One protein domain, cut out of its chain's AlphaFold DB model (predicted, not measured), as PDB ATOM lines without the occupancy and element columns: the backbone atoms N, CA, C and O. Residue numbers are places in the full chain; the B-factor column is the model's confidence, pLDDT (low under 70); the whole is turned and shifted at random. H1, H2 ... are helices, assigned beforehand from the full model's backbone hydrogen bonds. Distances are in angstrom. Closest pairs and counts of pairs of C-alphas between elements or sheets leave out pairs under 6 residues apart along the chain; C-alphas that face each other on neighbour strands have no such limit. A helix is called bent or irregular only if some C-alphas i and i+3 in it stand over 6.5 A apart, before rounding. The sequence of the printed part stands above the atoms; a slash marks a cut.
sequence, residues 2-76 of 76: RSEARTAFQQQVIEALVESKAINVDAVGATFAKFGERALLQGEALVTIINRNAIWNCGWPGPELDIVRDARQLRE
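AT A GLANCE: This is residues 2 to 76 of the 76 residues of an uncharacterized protein of Mitsuaria sp. HWN-4 (UniProt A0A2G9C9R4). Three helices are strung out in an open, zigzag course: H1 makes a corner with the start of H2, H2 runs on through a kink, and H3 folds back from the far end of H2 to make a V with it. A long tail without a named element follows H3, and its residues 61 to 76 stick out and add much to the length; residues 2 to 13 at the other end stand free too. The printed part has 75 residues with three named helices, in the order H1, H2, H3, and no named strand; the class is all helix. The whole is only just loose, close to extended, with a radius of gyration of the C-alphas of 16.6 A, and elongated, with spans of 54 by 28 by 26 A.

IN THESE COORDINATES: Begin at Arg 2 and go on to C-alpha 8 at (8.527, -7.592, 5.080), where H1, residues 8 to 19, starts; it covers 16.5 A. After a tight link of 5 residues, find C-alpha 25 at (-7.639, -6.935, -5.031), where H2 starts; it takes in residues 25 to 42 and covers 24.3 A. H2 is irregular, with C-alphas 34 and 37 standing 7.9 A apart, and has a kink of 51 degrees near residue 35. A tight link of 3 residues leads to H3, residues 46 to 57, 16.5 A long, which ends at C-alpha 57 at (-8.831, 10.327, -4.864).

HOW THE PARTS SIT: Look first at H1 and H2, which are close but not clearly touching; their closest C-alphas, those of Val 18 and Val 25, are 7.4 A apart. Their lines are about perpendicular, at 77 degrees. Go on to H2 and H3, which touch: the closest C-alphas, those of Ala 39 and Leu 46, are 6.5 A apart. H2 touches H3 with residues 32 to 39 alone, and H3 touches H2 with residue 46 alone. The two run opposite ways at a steep tilt of 53 degrees. H1 and H3 are apart. In H1 and H3 every O i to N i+4 pair is within hydrogen-bond range; in H2 12 of 14 are.

THE WHOLE: The two C-alphas farthest apart, those of Leu 41 and Glu 76, are 55.0 A from each other. Without the stretches that stand free, the body has 41 residues and spans 31 by 21 by 14 A. The printed part has no cut, and neither link between helices is long. Residues 58 to 76 hold no named element and end at the chain's last residue. The mean pLDDT of the printed part is 76.8; look for values under 70 at residues 2 to 4 and 56 to 76, where the model's confidence is low.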
ATOM      1  N   ARG A   2      15.840  -7.917 -12.285       45.31
ATOM      2  CA  ARG A   2      15.796  -8.377 -10.887       45.31
ATOM      3  C   ARG A   2      14.356  -8.172 -10.415       45.31
ATOM      4  O   ARG A   2      13.883  -7.044 -10.407       45.31
ATOM      5  N   SER A   3      13.654  -9.254 -10.097       55.19
ATOM      6  CA  SER A   3      12.433  -9.170  -9.300       55.19
ATOM      7  C   SER A   3      12.876  -8.671  -7.930       55.19
ATOM      8  O   SER A   3      13.388  -9.461  -7.139       55.19
ATOM      9  N   GLU A   4      12.788  -7.367  -7.673       67.25
ATOM     10  CA  GLU A   4      12.959  -6.852  -6.319       67.25
ATOM     11  C   GLU A   4      11.855  -7.475  -5.466       67.25
ATOM     12  O   GLU A   4      10.673  -7.169  -5.614       67.25
ATOM     13  N   ALA A   5      12.236  -8.460  -4.653       74.88
ATOM     14  CA  ALA A   5      11.322  -9.078  -3.715       74.88
ATOM     15  C   ALA A   5      10.849  -8.006  -2.727       74.88
ATOM     16  O   ALA A   5      11.647  -7.190  -2.259       74.88
ATOM     17  N   ARG A   6       9.548  -8.012  -2.421       82.31
ATOM     18  CA  ARG A   6       8.960  -7.091  -1.444       82.31
ATOM     19  C   ARG A   6       9.653  -7.254  -0.094       82.31
ATOM     20  O   ARG A   6       9.937  -8.376   0.328       82.31
ATOM     21  N   THR A   7       9.891  -6.148   0.603       91.06
ATOM     22  CA  THR A   7      10.352  -6.207   1.995       91.06
ATOM     23  C   THR A   7       9.213  -6.661   2.913       91.06
ATOM     24  O   THR A   7       8.037  -6.502   2.583       91.06
ATOM     25  N   ALA A   8       9.540  -7.193   4.096       90.06
ATOM     26  CA  ALA A   8       8.527  -7.592   5.080       90.06
ATOM     27  C   ALA A   8       7.610  -6.419   5.481       90.06
ATOM     28  O   ALA A   8       6.401  -6.585   5.590       90.06
ATOM     29  N   PHE A   9       8.174  -5.215   5.618       88.38
ATOM     30  CA  PHE A   9       7.400  -4.009   5.908       88.38
ATOM     31  C   PHE A   9       6.436  -3.648   4.769       88.38
ATOM     32  O   PHE A   9       5.270  -3.363   5.019       88.38
ATOM     33  N   GLN A  10       6.884  -3.720   3.509       86.00
ATOM     34  CA  GLN A  10       6.000  -3.496   2.358       86.00
ATOM     35  C   GLN A  10       4.832  -4.486   2.343       86.00
ATOM     36  O   GLN A  10       3.708  -4.095   2.042       86.00
ATOM     37  N   GLN A  11       5.084  -5.750   2.690       90.94
ATOM     38  CA  GLN A  11       4.039  -6.765   2.774       90.94
ATOM     39  C   GLN A  11       3.010  -6.438   3.872       90.94
ATOM     40  O   GLN A  11       1.819  -6.448   3.581       90.94
ATOM     41  N   GLN A  12       3.454  -6.044   5.071       91.81
ATOM     42  CA  GLN A  12       2.563  -5.634   6.169       91.81
ATOM     43  C   GLN A  12       1.689  -4.426   5.803       91.81
ATOM     44  O   GLN A  12       0.498  -4.402   6.100       91.81
ATOM     45  N   VAL A  13       2.262  -3.425   5.123       89.50
ATOM     46  CA  VAL A  13       1.497  -2.258   4.653       89.50
ATOM     47  C   VAL A  13       0.425  -2.681   3.644       89.50
ATOM     48  O   VAL A  13      -0.713  -2.229   3.736       89.50
ATOM     49  N   ILE A  14       0.765  -3.561   2.695       87.06
ATOM     50  CA  ILE A  14      -0.195  -4.084   1.712       87.06
ATOM     51  C   ILE A  14      -1.327  -4.842   2.412       87.06
ATOM     52  O   ILE A  14      -2.492  -4.606   2.099       87.06
ATOM     53  N   GLU A  15      -0.999  -5.720   3.360       90.38
ATOM     54  CA  GLU A  15      -1.981  -6.490   4.133       90.38
ATOM     55  C   GLU A  15      -2.946  -5.562   4.878       90.38
ATOM     56  O   GLU A  15      -4.155  -5.672   4.686       90.38
ATOM     57  N   ALA A  16      -2.437  -4.559   5.598       92.19
ATOM     58  CA  ALA A  16      -3.269  -3.584   6.306       92.19
ATOM     59  C   ALA A  16      -4.212  -2.798   5.368       92.19
ATOM     60  O   ALA A  16      -5.367  -2.520   5.708       92.19
ATOM     61  N   LEU A  17      -3.756  -2.450   4.160       87.38
ATOM     62  CA  LEU A  17      -4.583  -1.766   3.159       87.38
ATOM     63  C   LEU A  17      -5.684  -2.672   2.589       87.38
ATOM     64  O   LEU A  17      -6.782  -2.196   2.295       87.38
ATOM     65  N   VAL A  18      -5.412  -3.968   2.440       87.44
ATOM     66  CA  VAL A  18      -6.408  -4.947   1.986       87.44
ATOM     67  C   VAL A  18      -7.423  -5.235   3.093       87.44
ATOM     68  O   VAL A  18      -8.627  -5.187   2.846       87.44
ATOM     69  N   GLU A  19      -6.966  -5.463   4.324       91.50
ATOM     70  CA  GLU A  19      -7.824  -5.740   5.485       91.50
ATOM     71  C   GLU A  19      -8.757  -4.570   5.818       91.50
ATOM     72  O   GLU A  19      -9.948  -4.770   6.061       91.50
ATOM     73  N   SER A  20      -8.250  -3.334   5.749       89.31
ATOM     74  CA  SER A  20      -9.064  -2.119   5.909       89.31
ATOM     75  C   SER A  20     -10.013  -1.853   4.734       89.31
ATOM     76  O   SER A  20     -10.818  -0.922   4.795       89.31
ATOM     77  N   LYS A  21      -9.946  -2.668   3.670       85.50
ATOM     78  CA  LYS A  21     -10.694  -2.521   2.409       85.50
ATOM     79  C   LYS A  21     -10.368  -1.239   1.637       85.50
ATOM     80  O   LYS A  21     -11.099  -0.891   0.711       85.50
ATOM     81  N   ALA A  22      -9.269  -0.561   1.971       83.81
ATOM     82  CA  ALA A  22      -8.748   0.553   1.184       83.81
ATOM     83  C   ALA A  22      -8.294   0.088  -0.212       83.81
ATOM     84  O   ALA A  22      -8.404   0.832  -1.184       83.81
ATOM     85  N   ILE A  23      -7.835  -1.165  -0.323       83.69
ATOM     86  CA  ILE A  23      -7.564  -1.845  -1.591       83.69
ATOM     87  C   ILE A  23      -8.451  -3.084  -1.701       83.69
ATOM     88  O   ILE A  23      -8.437  -3.957  -0.837       83.69
ATOM     89  N   ASN A  24      -9.173  -3.204  -2.816       87.94
ATOM     90  CA  ASN A  24      -9.895  -4.419  -3.181       87.94
ATOM     91  C   ASN A  24      -9.174  -5.113  -4.349       87.94
ATOM     92  O   ASN A  24      -9.259  -4.665  -5.494       87.94
ATOM     93  N   VAL A  25      -8.459  -6.201  -4.051       86.56
ATOM     94  CA  VAL A  25      -7.639  -6.935  -5.031       86.56
ATOM     95  C   VAL A  25      -8.490  -7.533  -6.153       86.56
ATOM     96  O   VAL A  25      -8.093  -7.452  -7.314       86.56
ATOM     97  N   ASP A  26      -9.679  -8.050  -5.842       88.56
ATOM     98  CA  ASP A  26     -10.576  -8.643  -6.838       88.56
ATOM     99  C   ASP A  26     -11.094  -7.592  -7.824       88.56
ATOM    100  O   ASP A  26     -11.105  -7.811  -9.036       88.56
ATOM    101  N   ALA A  27     -11.463  -6.408  -7.324       88.94
ATOM    102  CA  ALA A  27     -11.899  -5.297  -8.167       88.94
ATOM    103  C   ALA A  27     -10.767  -4.795  -9.083       88.94
ATOM    104  O   ALA A  27     -10.993  -4.506 -10.264       88.94
ATOM    105  N   VAL A  28      -9.535  -4.733  -8.562       86.12
ATOM    106  CA  VAL A  28      -8.347  -4.404  -9.362       86.12
ATOM    107  C   VAL A  28      -8.135  -5.470 -10.438       86.12
ATOM    108  O   VAL A  28      -8.040  -5.128 -11.616       86.12
ATOM    109  N   GLY A  29      -8.150  -6.755 -10.072       87.69
ATOM    110  CA  GLY A  29      -8.009  -7.873 -11.007       87.69
ATOM    111  C   GLY A  29      -9.056  -7.855 -12.123       87.69
ATOM    112  O   GLY A  29      -8.707  -7.947 -13.300       87.69
ATOM    113  N   ALA A  30     -10.328  -7.633 -11.782       93.06
ATOM    114  CA  ALA A  30     -11.417  -7.509 -12.750       93.06
ATOM    115  C   ALA A  30     -11.222  -6.319 -13.708       93.06
ATOM    116  O   ALA A  30     -11.521  -6.421 -14.899       93.06
ATOM    117  N   THR A  31     -10.679  -5.201 -13.216       89.75
ATOM    118  CA  THR A  31     -10.360  -4.028 -14.043       89.75
ATOM    119  C   THR A  31      -9.256  -4.349 -15.051       89.75
ATOM    120  O   THR A  31      -9.404  -4.053 -16.239       89.75
ATOM    121  N   PHE A  32      -8.180  -5.009 -14.611       89.56
ATOM    122  CA  PHE A  32      -7.113  -5.455 -15.509       89.56
ATOM    123  C   PHE A  32      -7.626  -6.452 -16.550       89.56
ATOM    124  O   PHE A  32      -7.331  -6.288 -17.730       89.56
ATOM    125  N   ALA A  33      -8.439  -7.431 -16.150       92.62
ATOM    126  CA  ALA A  33      -9.020  -8.400 -17.079       92.62
ATOM    127  C   ALA A  33      -9.916  -7.726 -18.134       92.62
ATOM    128  O   ALA A  33      -9.868  -8.080 -19.309       92.62
ATOM    129  N   LYS A  34     -10.701  -6.719 -17.733       95.38
ATOM    130  CA  LYS A  34     -11.627  -6.011 -18.624       95.38
ATOM    131  C   LYS A  34     -10.929  -5.113 -19.650       95.38
ATOM    132  O   LYS A  34     -11.438  -4.963 -20.759       95.38
ATOM    133  N   PHE A  35      -9.819  -4.474 -19.284       95.19
ATOM    134  CA  PHE A  35      -9.191  -3.437 -20.116       95.19
ATOM    135  C   PHE A  35      -7.786  -3.784 -20.622       95.19
ATOM    136  O   PHE A  35      -7.265  -3.055 -21.464       95.19
ATOM    137  N   GLY A  36      -7.177  -4.871 -20.142       90.56
ATOM    138  CA  GLY A  36      -5.776  -5.224 -20.397       90.56
ATOM    139  C   GLY A  36      -5.420  -5.316 -21.874       90.56
ATOM    140  O   GLY A  36      -4.475  -4.670 -22.318       90.56
ATOM    141  N   GLU A  37      -6.210  -6.061 -22.648       93.00
ATOM    142  CA  GLU A  37      -5.989  -6.229 -24.088       93.00
ATOM    143  C   GLU A  37      -6.056  -4.890 -24.831       93.00
ATOM    144  O   GLU A  37      -5.153  -4.536 -25.588       93.00
ATOM    145  N   ARG A  38      -7.100  -4.098 -24.568       94.00
ATOM    146  CA  ARG A  38      -7.282  -2.801 -25.224       94.00
ATOM    147  C   ARG A  38      -6.167  -1.823 -24.867       94.00
ATOM    148  O   ARG A  38      -5.692  -1.114 -25.746       94.00
ATOM    149  N   ALA A  39      -5.754  -1.786 -23.604       91.19
ATOM    150  CA  ALA A  39      -4.673  -0.916 -23.166       91.19
ATOM    151  C   ALA A  39      -3.345  -1.286 -23.840       91.19
ATOM    152  O   ALA A  39      -2.644  -0.401 -24.320       91.19
ATOM    153  N   LEU A  40      -3.051  -2.586 -23.974       89.69
ATOM    154  CA  LEU A  40      -1.871  -3.060 -24.695       89.69
ATOM    155  C   LEU A  40      -1.881  -2.611 -26.163       89.69
ATOM    156  O   LEU A  40      -0.887  -2.071 -26.640       89.69
ATOM    157  N   LEU A  41      -3.007  -2.784 -26.861       94.50
ATOM    158  CA  LEU A  41      -3.153  -2.374 -28.264       94.50
ATOM    159  C   LEU A  41      -3.020  -0.858 -28.463       94.50
ATOM    160  O   LEU A  41      -2.586  -0.410 -29.521       94.50
ATOM    161  N   GLN A  42      -3.400  -0.069 -27.458       93.62
ATOM    162  CA  GLN A  42      -3.328   1.391 -27.490       93.62
ATOM    163  C   GLN A  42      -1.991   1.945 -26.972       93.62
ATOM    164  O   GLN A  42      -1.769   3.148 -27.057       93.62
ATOM    165  N   GLY A  43      -1.098   1.093 -26.454       89.81
ATOM    166  CA  GLY A  43       0.144   1.534 -25.814       89.81
ATOM    167  C   GLY A  43      -0.075   2.251 -24.476       89.81
ATOM    168  O   GLY A  43       0.787   3.005 -24.033       89.81
ATOM    169  N   GLU A  44      -1.220   2.026 -23.830       89.75
ATOM    170  CA  GLU A  44      -1.619   2.669 -22.579       89.75
ATOM    171  C   GLU A  44      -1.200   1.835 -21.361       89.75
ATOM    172  O   GLU A  44      -1.425   0.624 -21.285       89.75
ATOM    173  N   ALA A  45      -0.635   2.489 -20.345       86.81
ATOM    174  CA  ALA A  45      -0.214   1.828 -19.113       86.81
ATOM    175  C   ALA A  45      -1.344   1.841 -18.068       86.81
ATOM    176  O   ALA A  45      -1.485   2.798 -17.304       86.81
ATOM    177  N   LEU A  46      -2.121   0.750 -17.973       85.19
ATOM    178  CA  LEU A  46      -3.210   0.626 -16.984       85.19
ATOM    179  C   LEU A  46      -2.752   0.877 -15.549       85.19
ATOM    180  O   LEU A  46      -3.463   1.525 -14.788       85.19
ATOM    181  N   VAL A  47      -1.554   0.412 -15.190       82.62
ATOM    182  CA  VAL A  47      -0.974   0.656 -13.864       82.62
ATOM    183  C   VAL A  47      -0.846   2.154 -13.576       82.62
ATOM    184  O   VAL A  47      -1.183   2.598 -12.485       82.62
ATOM    185  N   THR A  48      -0.452   2.953 -14.569       83.44
ATOM    186  CA  THR A  48      -0.335   4.409 -14.447       83.44
ATOM    187  C   THR A  48      -1.708   5.054 -14.314       83.44
ATOM    188  O   THR A  48      -1.897   5.905 -13.450       83.44
ATOM    189  N   ILE A  49      -2.685   4.628 -15.121       84.06
ATOM    190  CA  ILE A  49      -4.062   5.146 -15.079       84.06
ATOM    191  C   ILE A  49      -4.712   4.863 -13.715       84.06
ATOM    192  O   ILE A  49      -5.313   5.759 -13.118       84.06
ATOM    193  N   ILE A  50      -4.569   3.635 -13.209       80.81
ATOM    194  CA  ILE A  50      -5.121   3.203 -11.920       80.81
ATOM    195  C   ILE A  50      -4.420   3.933 -10.775       80.81
ATOM    196  O   ILE A  50      -5.093   4.563  -9.959       80.81
ATOM    197  N   ASN A  51      -3.082   3.926 -10.745       78.81
ATOM    198  CA  ASN A  51      -2.316   4.579  -9.682       78.81
ATOM    199  C   ASN A  51      -2.599   6.078  -9.626       78.81
ATOM    200  O   ASN A  51      -2.771   6.619  -8.541       78.81
ATOM    201  N   ARG A  52      -2.703   6.753 -10.774       77.19
ATOM    202  CA  ARG A  52      -2.996   8.190 -10.826       77.19
ATOM    203  C   ARG A  52      -4.357   8.521 -10.213       77.19
ATOM    204  O   ARG A  52      -4.463   9.467  -9.438       77.19
ATOM    205  N   ASN A  53      -5.382   7.729 -10.529       75.56
ATOM    206  CA  ASN A  53      -6.705   7.895  -9.928       75.56
ATOM    207  C   ASN A  53      -6.703   7.564  -8.432       75.56
ATOM    208  O   ASN A  53      -7.334   8.282  -7.664       75.56
ATOM    209  N   ALA A  54      -5.990   6.518  -8.007       72.56
ATOM    210  CA  ALA A  54      -5.868   6.174  -6.591       72.56
ATOM    211  C   ALA A  54      -5.171   7.296  -5.800       72.56
ATOM    212  O   ALA A  54      -5.699   7.767  -4.803       72.56
ATOM    213  N   ILE A  55      -4.035   7.794  -6.295       71.19
ATOM    214  CA  ILE A  55      -3.248   8.873  -5.678       71.19
ATOM    215  C   ILE A  55      -4.096  10.136  -5.474       71.19
ATOM    216  O   ILE A  55      -4.112  10.692  -4.377       71.19
ATOM    217  N   TRP A  56      -4.834  10.579  -6.495       68.50
ATOM    218  CA  TRP A  56      -5.639  11.797  -6.375       68.50
ATOM    219  C   TRP A  56      -6.882  11.641  -5.511       68.50
ATOM    220  O   TRP A  56      -7.172  12.527  -4.711       68.50
ATOM    221  N   ASN A  57      -7.606  10.529  -5.639       67.94
ATOM    222  CA  ASN A  57      -8.831  10.327  -4.864       67.94
ATOM    223  C   ASN A  57      -8.546   9.999  -3.391       67.94
ATOM    224  O   ASN A  57      -9.395  10.248  -2.540       67.94
ATOM    225  N   CYS A  58      -7.356   9.483  -3.076       65.94
ATOM    226  CA  CYS A  58      -6.924   9.213  -1.704       65.94
ATOM    227  C   CYS A  58      -6.193  10.400  -1.048       65.94
ATOM    228  O   CYS A  58      -5.630  10.236   0.031       65.94
ATOM    229  N   GLY A  59      -6.209  11.588  -1.666       57.66
ATOM    230  CA  GLY A  59      -5.717  12.819  -1.043       57.66
ATOM    231  C   GLY A  59      -4.194  12.935  -0.966       57.66
ATOM    232  O   GLY A  59      -3.690  13.522  -0.015       57.66
ATOM    233  N   TRP A  60      -3.452  12.379  -1.932       52.75
ATOM    234  CA  TRP A  60      -1.998  12.547  -1.995       52.75
ATOM    235  C   TRP A  60      -1.583  13.936  -2.545       52.75
ATOM    236  O   TRP A  60      -2.160  14.372  -3.547       52.75
ATOM    237  N   PRO A  61      -0.546  14.600  -1.983       54.38
ATOM    238  CA  PRO A  61       0.260  14.159  -0.846       54.38
ATOM    239  C   PRO A  61      -0.566  14.191   0.437       54.38
ATOM    240  O   PRO A  61      -1.165  15.211   0.772       54.38
ATOM    241  N   GLY A  62      -0.616  13.046   1.126       54.34
ATOM    242  CA  GLY A  62      -1.218  12.973   2.453       54.34
ATOM    243  C   GLY A  62      -0.450  13.884   3.418       54.34
ATOM    244  O   GLY A  62       0.589  14.425   3.032       54.34
ATOM    245  N   PRO A  63      -0.925  14.067   4.665       54.25
ATOM    246  CA  PRO A  63      -0.183  14.839   5.660       54.25
ATOM    247  C   PRO A  63       1.282  14.391   5.660       54.25
ATOM    248  O   PRO A  63       1.545  13.187   5.700       54.25
ATOM    249  N   GLU A  64       2.210  15.345   5.531       50.00
ATOM    250  CA  GLU A  64       3.646  15.070   5.539       50.00
ATOM    251  C   GLU A  64       3.988  14.355   6.846       50.00
ATOM    252  O   GLU A  64       4.130  14.965   7.904       50.00
ATOM    253  N   LEU A  65       4.077  13.028   6.793       51.31
ATOM    254  CA  LEU A  65       4.668  12.264   7.869       51.31
ATOM    255  C   LEU A  65       6.175  12.486   7.717       51.31
ATOM    256  O   LEU A  65       6.811  11.908   6.835       51.31
ATOM    257  N   ASP A  66       6.740  13.358   8.551       50.81
ATOM    258  CA  ASP A  66       8.181  13.636   8.636       50.81
ATOM    259  C   ASP A  66       8.916  12.447   9.304       50.81
ATOM    260  O   ASP A  66       9.649  12.582  10.280       50.81
ATOM    261  N   ILE A  67       8.685  11.226   8.798       54.62
ATOM    262  CA  ILE A  67       9.203   9.956   9.351       54.62
ATOM    263  C   ILE A  67      10.735   9.895   9.220       54.62
ATOM    264  O   ILE A  67      11.414   9.147   9.923       54.62
ATOM    265  N   VAL A  68      11.310  10.697   8.323       50.25
ATOM    266  CA  VAL A  68      12.754  10.710   8.066       50.25
ATOM    267  C   VAL A  68      13.512  11.501   9.136       50.25
ATOM    268  O   VAL A  68      14.666  11.172   9.419       50.25
ATOM    269  N   ARG A  69      12.891  12.496   9.785       49.19
ATOM    270  CA  ARG A  69      13.548  13.254  10.860       49.19
ATOM    271  C   ARG A  69      13.664  12.483  12.173       49.19
ATOM    272  O   ARG A  69      14.622  12.720  12.907       49.19
ATOM    273  N   ASP A  70      12.757  11.539  12.430       47.44
ATOM    274  CA  ASP A  70      12.564  10.971  13.771       47.44
ATOM    275  C   ASP A  70      13.037   9.517  13.959       47.44
ATOM    276  O   ASP A  70      12.912   8.922  15.028       47.44
ATOM    277  N   ALA A  71      13.684   8.924  12.951       53.84
ATOM    278  CA  ALA A  71      14.253   7.573  13.061       53.84
ATOM    279  C   ALA A  71      15.359   7.438  14.140       53.84
ATOM    280  O   ALA A  71      15.784   6.323  14.454       53.84
ATOM    281  N   ARG A  72      15.844   8.559  14.698       53.78
ATOM    282  CA  ARG A  72      16.768   8.589  15.844       53.78
ATOM    283  C   ARG A  72      16.073   8.438  17.202       53.78
ATOM    284  O   ARG A  72      16.737   7.939  18.100       53.78
ATOM    285  N   GLN A  73      14.801   8.820  17.352       52.16
ATOM    286  CA  GLN A  73      14.082   8.736  18.637       52.16
ATOM    287  C   GLN A  73      13.428   7.368  18.877       52.16
ATOM    288  O   GLN A  73      13.200   6.985  20.014       52.16
ATOM    289  N   LEU A  74      13.197   6.574  17.829       54.72
ATOM    290  CA  LEU A  74      12.600   5.231  17.933       54.72
ATOM    291  C   LEU A  74      13.581   4.132  18.407       54.72
ATOM    292  O   LEU A  74      13.305   2.945  18.235       54.72
ATOM    293  N   ARG A  75      14.759   4.503  18.930       55.16
ATOM    294  CA  ARG A  75      15.819   3.583  19.397       55.16
ATOM    295  C   ARG A  75      16.152   3.735  20.889       55.16
ATOM    296  O   ARG A  75      17.236   3.317  21.297       55.16
ATOM    297  N   GLU A  76      15.258   4.331  21.667       41.88
ATOM    298  CA  GLU A  76      15.305   4.364  23.138       41.88
ATOM    299  C   GLU A  76      14.251   3.413  23.714       41.88
ATOM    300  O   GLU A  76      14.581   2.713  24.698       41.88
TER     301      GLU A  76